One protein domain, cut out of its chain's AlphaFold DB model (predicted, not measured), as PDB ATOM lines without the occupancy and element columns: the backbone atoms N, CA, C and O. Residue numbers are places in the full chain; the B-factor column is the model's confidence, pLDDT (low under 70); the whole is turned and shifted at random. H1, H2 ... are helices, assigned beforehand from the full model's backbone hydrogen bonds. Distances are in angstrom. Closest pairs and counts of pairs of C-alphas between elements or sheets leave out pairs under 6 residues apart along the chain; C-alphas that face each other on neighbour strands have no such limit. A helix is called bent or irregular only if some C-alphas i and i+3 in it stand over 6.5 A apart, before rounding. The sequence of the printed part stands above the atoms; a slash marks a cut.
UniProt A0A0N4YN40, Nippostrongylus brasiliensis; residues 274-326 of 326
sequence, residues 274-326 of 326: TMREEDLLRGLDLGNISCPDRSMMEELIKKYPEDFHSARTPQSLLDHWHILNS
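This is residues 274 to 326 of the 326 residues of a protein of Nippostrongylus brasiliensis (UniProt A0A0N4YN40). Three short helices make a small U-shaped cluster: H3 is the base, with H2 across its first end and H1 nearer its last end, so that H1 and H2 are the two arms. The two links swing out at opposite ends of the model and make its greatest length, one around Asn 288 and the other around Ser 310. The printed part has 53 residues with three named helices, in the order H1, H2, H3, and no named strand; the class is all helix. It is compact, with a radius of gyration of the C-alphas of 10.2 A, and the C-alphas span 28 by 20 by 17 A.

H1, residues 275 to 282, comes first, and H2, residues 294 to 303, follows after a long link of 11 residues. H1 and H2 are near each other: 5 pairs of their C-alphas are within 10 A, and the closest pair, at 8.2 A, is only just beyond 8 A. A short link of 10 residues joins H2 to H3, residues 314 to 324. H2 and H3 touch, with 10 pairs of C-alphas within 8 A; the closest are those of Met 297 and Pro 314, 4.8 A apart. Their lines stand at 81 degrees, about perpendicular. H1 and H3 touch with 4 such pairs, the closest C-alphas being those of Leu 281 and Trp 321, 6.4 A apart. Their lines stand at 88 degrees, about perpendicular. In H1, H2 and H3 every O i to N i+4 pair is within hydrogen-bond range.

H1 runs from Met 275, with its C-alpha at (89.315, 229.489, 135.136), to Arg 282, and measures 10.2 A from first to last C-alpha. H2 runs from Arg 294, with its C-alpha at (103.446, 215.112, 128.778), to Lys 303, over 14.3 A. H3, the longest helix with 11 residues, runs from Pro 314 to Leu 324 over 15.4 A, and its last C-alpha is at (87.480, 218.440, 131.970). No helix is bent or irregular.

The two C-alphas farthest apart are those of Asn 288 and Ser 310, at 29.8 A, and both residues lie in links. The C-alphas of Thr 274 and Ser 326, the first and last printed residues, are 18.3 A apart, and Ser 326 is the chain's last residue. The link from H1 to H2 is long and the link from H2 to H3 is short. The printed part has no cut. The mean pLDDT of the printed part is 93.5, and no printed residue is under 70.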
ATOM      1  N   THR A 274      92.440 227.468 138.329       94.88
ATOM      2  CA  THR A 274      91.745 228.716 137.989       94.88
ATOM      3  C   THR A 274      91.012 228.572 136.660       94.88
ATOM      4  O   THR A 274      91.405 227.787 135.800       94.88
ATOM      5  N   MET A 275      89.996 229.410 136.435       93.31
ATOM      6  CA  MET A 275      89.315 229.489 135.136       93.31
ATOM      7  C   MET A 275      90.299 229.737 133.982       93.31
ATOM      8  O   MET A 275      90.181 229.126 132.928       93.31
ATOM      9  N   ARG A 276      91.318 230.580 134.203       95.56
ATOM     10  CA  ARG A 276      92.362 230.882 133.215       95.56
ATOM     11  C   ARG A 276      93.199 229.653 132.860       95.56
ATOM     12  O   ARG A 276      93.470 229.453 131.675       95.56
ATOM     13  N   GLU A 277      93.593 228.851 133.852       96.19
ATOM     14  CA  GLU A 277      94.301 227.581 133.633       96.19
ATOM     15  C   GLU A 277      93.422 226.613 132.831       96.19
ATOM     16  O   GLU A 277      93.881 225.999 131.867       96.19
ATOM     17  N   GLU A 278      92.141 226.504 133.186       95.62
ATOM     18  CA  GLU A 278      91.205 225.636 132.471       95.62
ATOM     19  C   GLU A 278      90.970 226.088 131.030       95.62
ATOM     20  O   GLU A 278      90.920 225.254 130.132       95.62
ATOM     21  N   ASP A 279      90.879 227.390 130.777       96.50
ATOM     22  CA  ASP A 279      90.724 227.926 129.427       96.50
ATOM     23  C   ASP A 279      91.964 227.666 128.563       96.50
ATOM     24  O   ASP A 279      91.839 227.383 127.371       96.50
ATOM     25  N   LEU A 280      93.166 227.697 129.154       96.56
ATOM     26  CA  LEU A 280      94.396 227.284 128.471       96.56
ATOM     27  C   LEU A 280      94.386 225.788 128.130       96.56
ATOM     28  O   LEU A 280      94.814 225.415 127.040       96.56
ATOM     29  N   LEU A 281      93.875 224.943 129.030       95.94
ATOM     30  CA  LEU A 281      93.754 223.501 128.799       95.94
ATOM     31  C   LEU A 281      92.681 223.158 127.755       95.94
ATOM     32  O   LEU A 281      92.901 222.280 126.923       95.94
ATOM     33  N   ARG A 282      91.536 223.851 127.766       94.25
ATOM     34  CA  ARG A 282      90.457 223.692 126.772       94.25
ATOM     35  C   ARG A 282      90.861 224.208 125.393       94.25
ATOM     36  O   ARG A 282      90.436 223.654 124.387       94.25
ATOM     37  N   GLY A 283      91.661 225.273 125.350       91.69
ATOM     38  CA  GLY A 283      92.157 225.889 124.121       91.69
ATOM     39  C   GLY A 283      93.392 225.213 123.525       91.69
ATOM     40  O   GLY A 283      93.981 225.759 122.592       91.69
ATOM     41  N   LEU A 284      93.823 224.072 124.070       91.44
ATOM     42  CA  LEU A 284      94.987 223.347 123.579       91.44
ATOM     43  C   LEU A 284      94.701 222.771 122.185       91.44
ATOM     44  O   LEU A 284      93.820 221.929 122.020       91.44
ATOM     45  N   ASP A 285      95.459 223.219 121.183       87.00
ATOM     46  CA  ASP A 285      95.353 222.694 119.822       87.00
ATOM     47  C   ASP A 285      96.032 221.326 119.739       87.00
ATOM     48  O   ASP A 285      97.259 221.209 119.768       87.00
ATOM     49  N   LEU A 286      95.213 220.279 119.671       86.44
ATOM     50  CA  LEU A 286      95.687 218.908 119.540       86.44
ATOM     51  C   LEU A 286      95.838 218.476 118.074       86.44
ATOM     52  O   LEU A 286      96.402 217.413 117.809       86.44
ATOM     53  N   GLY A 287      95.345 219.265 117.112       85.31
ATOM     54  CA  GLY A 287      95.294 218.885 115.702       85.31
ATOM     55  C   GLY A 287      94.684 217.492 115.497       85.31
ATOM     56  O   GLY A 287      93.511 217.254 115.770       85.31
ATOM     57  N   ASN A 288      95.501 216.553 115.012       84.88
ATOM     58  CA  ASN A 288      95.106 215.162 114.760       84.88
ATOM     59  C   ASN A 288      95.268 214.229 115.975       84.88
ATOM     60  O   ASN A 288      94.965 213.039 115.870       84.88
ATOM     61  N   ILE A 289      95.786 214.724 117.097       85.88
ATOM     62  CA  ILE A 289      96.048 213.937 118.301       85.88
ATOM     63  C   ILE A 289      94.794 213.968 119.184       85.88
ATOM     64  O   ILE A 289      94.207 215.017 119.412       85.88
ATOM     65  N   SER A 290      94.346 212.819 119.689       82.25
ATOM     66  CA  SER A 290      93.125 212.752 120.515       82.25
ATOM     67  C   SER A 290      93.357 213.064 121.998       82.25
ATOM     68  O   SER A 290      92.397 213.239 122.739       82.25
ATOM     69  N   CYS A 291      94.613 213.079 122.448       86.38
ATOM     70  CA  CYS A 291      94.990 213.294 123.840       86.38
ATOM     71  C   CYS A 291      96.347 214.010 123.890       86.38
ATOM     72  O   CYS A 291      97.272 213.565 123.204       86.38
ATOM     73  N   PRO A 292      96.493 215.084 124.675       93.38
ATOM     74  CA  PRO A 292      97.788 215.719 124.853       93.38
ATOM     75  C   PRO A 292      98.780 214.784 125.543       93.38
ATOM     76  O   PRO A 292      98.415 213.983 126.404       93.38
ATOM     77  N   ASP A 293     100.055 214.904 125.187       92.88
ATOM     78  CA  ASP A 293     101.123 214.190 125.874       92.88
ATOM     79  C   ASP A 293     101.776 215.048 126.973       92.88
ATOM     80  O   ASP A 293     101.464 216.224 127.190       92.88
ATOM     81  N   ARG A 294     102.714 214.439 127.702       95.44
ATOM     82  CA  ARG A 294     103.446 215.112 128.778       95.44
ATOM     83  C   ARG A 294     104.296 216.286 128.272       95.44
ATOM     84  O   ARG A 294     104.465 217.252 129.013       95.44
ATOM     85  N   SER A 295     104.834 216.198 127.054       95.88
ATOM     86  CA  SER A 295     105.689 217.238 126.471       95.88
ATOM     87  C   SER A 295     104.877 218.494 126.177       95.88
ATOM     88  O   SER A 295     105.292 219.590 126.540       95.88
ATOM     89  N   MET A 296     103.676 218.329 125.620       95.25
ATOM     90  CA  MET A 296     102.749 219.430 125.355       95.25
ATOM     91  C   MET A 296     102.384 220.185 126.638       95.25
ATOM     92  O   MET A 296     102.388 221.414 126.650       95.25
ATOM     93  N   MET A 297     102.129 219.474 127.742       96.88
ATOM     94  CA  MET A 297     101.845 220.129 129.027       96.88
ATOM     95  C   MET A 297     103.059 220.856 129.607       96.88
ATOM     96  O   MET A 297     102.913 221.915 130.214       96.88
ATOM     97  N   GLU A 298     104.263 220.316 129.420       97.06
ATOM     98  CA  GLU A 298     105.491 220.995 129.835       97.06
ATOM     99  C   GLU A 298     105.725 222.286 129.037       97.06
ATOM    100  O   GLU A 298     106.067 223.319 129.617       97.06
ATOM    101  N   GLU A 299     105.497 222.253 127.723       96.56
ATOM    102  CA  GLU A 299     105.536 223.442 126.869       96.56
ATOM    103  C   GLU A 299     104.470 224.466 127.270       96.56
ATOM    104  O   GLU A 299     104.760 225.661 127.305       96.56
ATOM    105  N   LEU A 300     103.268 224.013 127.638       96.88
ATOM    106  CA  LEU A 300     102.180 224.886 128.074       96.88
ATOM    107  C   LEU A 300     102.538 225.649 129.360       96.88
ATOM    108  O   LEU A 300     102.364 226.866 129.408       96.88
ATOM    109  N   ILE A 301     103.111 224.965 130.359       97.12
ATOM    110  CA  ILE A 301     103.591 225.597 131.603       97.12
ATOM    111  C   ILE A 301     104.717 226.594 131.303       97.12
ATOM    112  O   ILE A 301     104.707 227.711 131.814       97.12
ATOM    113  N   LYS A 302     105.676 226.224 130.443       97.06
ATOM    114  CA  LYS A 302     106.784 227.112 130.045       97.06
ATOM    115  C   LYS A 302     106.306 228.352 129.293       97.06
ATOM    116  O   LYS A 302     106.935 229.402 129.397       97.06
ATOM    117  N   LYS A 303     105.228 228.227 128.517       97.44
ATOM    118  CA  LYS A 303     104.653 229.319 127.728       97.44
ATOM    119  C   LYS A 303     103.858 230.306 128.583       97.44
ATOM    120  O   LYS A 303     103.869 231.493 128.271       97.44
ATOM    121  N   TYR A 304     103.206 229.827 129.643       96.44
ATOM    122  CA  TYR A 304     102.335 230.628 130.509       96.44
ATOM    123  C   TYR A 304     102.703 230.484 132.001       96.44
ATOM    124  O   TYR A 304     101.876 230.041 132.800       96.44
ATOM    125  N   PRO A 305     103.938 230.834 132.408       95.56
ATOM    126  CA  PRO A 305     104.422 230.578 133.768       95.56
ATOM    127  C   PRO A 305     103.673 231.365 134.853       95.56
ATOM    128  O   PRO A 305     103.636 230.917 135.993       95.56
ATOM    129  N   GLU A 306     103.075 232.507 134.504       93.81
ATOM    130  CA  GLU A 306     102.317 233.356 135.435       93.81
ATOM    131  C   GLU A 306     100.840 232.943 135.553       93.81
ATOM    132  O   GLU A 306     100.184 233.268 136.538       93.81
ATOM    133  N   ASP A 307     100.301 232.235 134.552       94.81
ATOM    134  CA  ASP A 307      98.907 231.780 134.565       94.81
ATOM    135  C   ASP A 307      98.742 230.473 135.358       94.81
ATOM    136  O   ASP A 307      97.685 230.226 135.943       94.81
ATOM    137  N   PHE A 308      99.777 229.628 135.379       95.38
ATOM    138  CA  PHE A 308      99.775 228.372 136.127       95.38
ATOM    139  C   PHE A 308     100.328 228.547 137.538       95.38
ATOM    140  O   PHE A 308     101.315 229.244 137.766       95.38
ATOM    141  N   HIS A 309      99.746 227.824 138.496       94.81
ATOM    142  CA  HIS A 309     100.338 227.745 139.831       94.81
ATOM    143  C   HIS A 309     101.761 227.154 139.750       94.81
ATOM    144  O   HIS A 309     101.993 226.169 139.050       94.81
ATOM    145  N   SER A 310     102.716 227.675 140.524       92.88
ATOM    146  CA  SER A 310     104.125 227.231 140.480       92.88
ATOM    147  C   SER A 310     104.333 225.745 140.808       92.88
ATOM    148  O   SER A 310     105.304 225.132 140.374       92.88
ATOM    149  N   ALA A 311     103.402 225.147 141.557       93.06
ATOM    150  CA  ALA A 311     103.392 223.716 141.870       93.06
ATOM    151  C   ALA A 311     102.732 222.832 140.793       93.06
ATOM    152  O   ALA A 311     102.608 221.619 140.991       93.06
ATOM    153  N   ARG A 312     102.279 223.398 139.666       95.19
ATOM    154  CA  ARG A 312     101.755 222.604 138.552       95.19
ATOM    155  C   ARG A 312     102.860 221.772 137.931       95.19
ATOM    156  O   ARG A 312     103.969 222.225 137.669       95.19
ATOM    157  N   THR A 313     102.512 220.527 137.654       95.56
ATOM    158  CA  THR A 313     103.346 219.590 136.910       95.56
ATOM    159  C   THR A 313     102.645 219.200 135.613       95.56
ATOM    160  O   THR A 313     101.409 219.209 135.565       95.56
ATOM    161  N   PRO A 314     103.393 218.766 134.585       96.69
ATOM    162  CA  PRO A 314     102.792 218.224 133.369       96.69
ATOM    163  C   PRO A 314     101.761 217.124 133.656       96.69
ATOM    164  O   PRO A 314     100.713 217.081 133.023       96.69
ATOM    165  N   GLN A 315     102.021 216.283 134.666       95.88
ATOM    166  CA  GLN A 315     101.090 215.235 135.078       95.88
ATOM    167  C   GLN A 315      99.800 215.810 135.673       95.88
ATOM    168  O   GLN A 315      98.723 215.401 135.267       95.88
ATOM    169  N   SER A 316      99.887 216.803 136.567       95.50
ATOM    170  CA  SER A 316      98.680 217.415 137.145       95.50
ATOM    171  C   SER A 316      97.793 218.092 136.098       95.50
ATOM    172  O   SER A 316      96.576 218.096 136.248       95.50
ATOM    173  N   LEU A 317      98.385 218.648 135.035       96.31
ATOM    174  CA  LEU A 317      97.630 219.227 133.922       96.31
ATOM    175  C   LEU A 317      96.934 218.143 133.096       96.31
ATOM    176  O   LEU A 317      95.778 218.332 132.736       96.31
ATOM    177  N   LEU A 318      97.603 217.014 132.824       95.50
ATOM    178  CA  LEU A 318      96.987 215.865 132.145       95.50
ATOM    179  C   LEU A 318      95.817 215.301 132.951       95.50
ATOM    180  O   LEU A 318      94.731 215.112 132.409       95.50
ATOM    181  N   ASP A 319      96.029 215.079 134.248       95.19
ATOM    182  CA  ASP A 319      95.000 214.562 135.147       95.19
ATOM    183  C   ASP A 319      93.775 215.496 135.157       95.19
ATOM    184  O   ASP A 319      92.641 215.032 135.038       95.19
ATOM    185  N   HIS A 320      93.992 216.816 135.220       95.44
ATOM    186  CA  HIS A 320      92.905 217.802 135.177       95.44
ATOM    187  C   HIS A 320      92.234 217.892 133.806       95.44
ATOM    188  O   HIS A 320      91.012 217.965 133.719       95.44
ATOM    189  N   TRP A 321      93.006 217.830 132.718       95.50
ATOM    190  CA  TRP A 321      92.462 217.801 131.360       95.50
ATOM    191  C   TRP A 321      91.526 216.605 131.162       95.50
ATOM    192  O   TRP A 321      90.458 216.762 130.574       95.50
ATOM    193  N   HIS A 322      91.865 215.432 131.706       93.75
ATOM    194  CA  HIS A 322      90.975 214.273 131.673       93.75
ATOM    195  C   HIS A 322      89.666 214.511 132.428       93.75
ATOM    196  O   HIS A 322      88.626 214.115 131.921       93.75
ATOM    197  N   ILE A 323      89.691 215.192 133.579       93.81
ATOM    198  CA  ILE A 323      88.475 215.558 134.331       93.81
ATOM    199  C   ILE A 323      87.602 216.544 133.535       93.81
ATOM    200  O   ILE A 323      86.378 216.464 133.574       93.81
ATOM    201  N   LEU A 324      88.214 217.475 132.797       92.12
ATOM    202  CA  LEU A 324      87.480 218.440 131.970       92.12
ATOM    203  C   LEU A 324      86.817 217.809 130.736       92.12
ATOM    204  O   LEU A 324      85.865 218.385 130.210       92.12
ATOM    205  N   ASN A 325      87.322 216.664 130.269       87.00
ATOM    206  CA  ASN A 325      86.870 215.981 129.051       87.00
ATOM    207  C   ASN A 325      86.223 214.607 129.325       87.00
ATOM    208  O   ASN A 325      85.988 213.852 128.379       87.00
ATOM    209  N   SER A 326      85.985 214.268 130.596       83.00
ATOM    210  CA  SER A 326      85.348 213.011 131.023       83.00
ATOM    211  C   SER A 326      83.831 213.026 130.958       83.00
ATOM    212  O   SER A 326      83.246 214.114 131.158       83.00
TER     213      SER A 326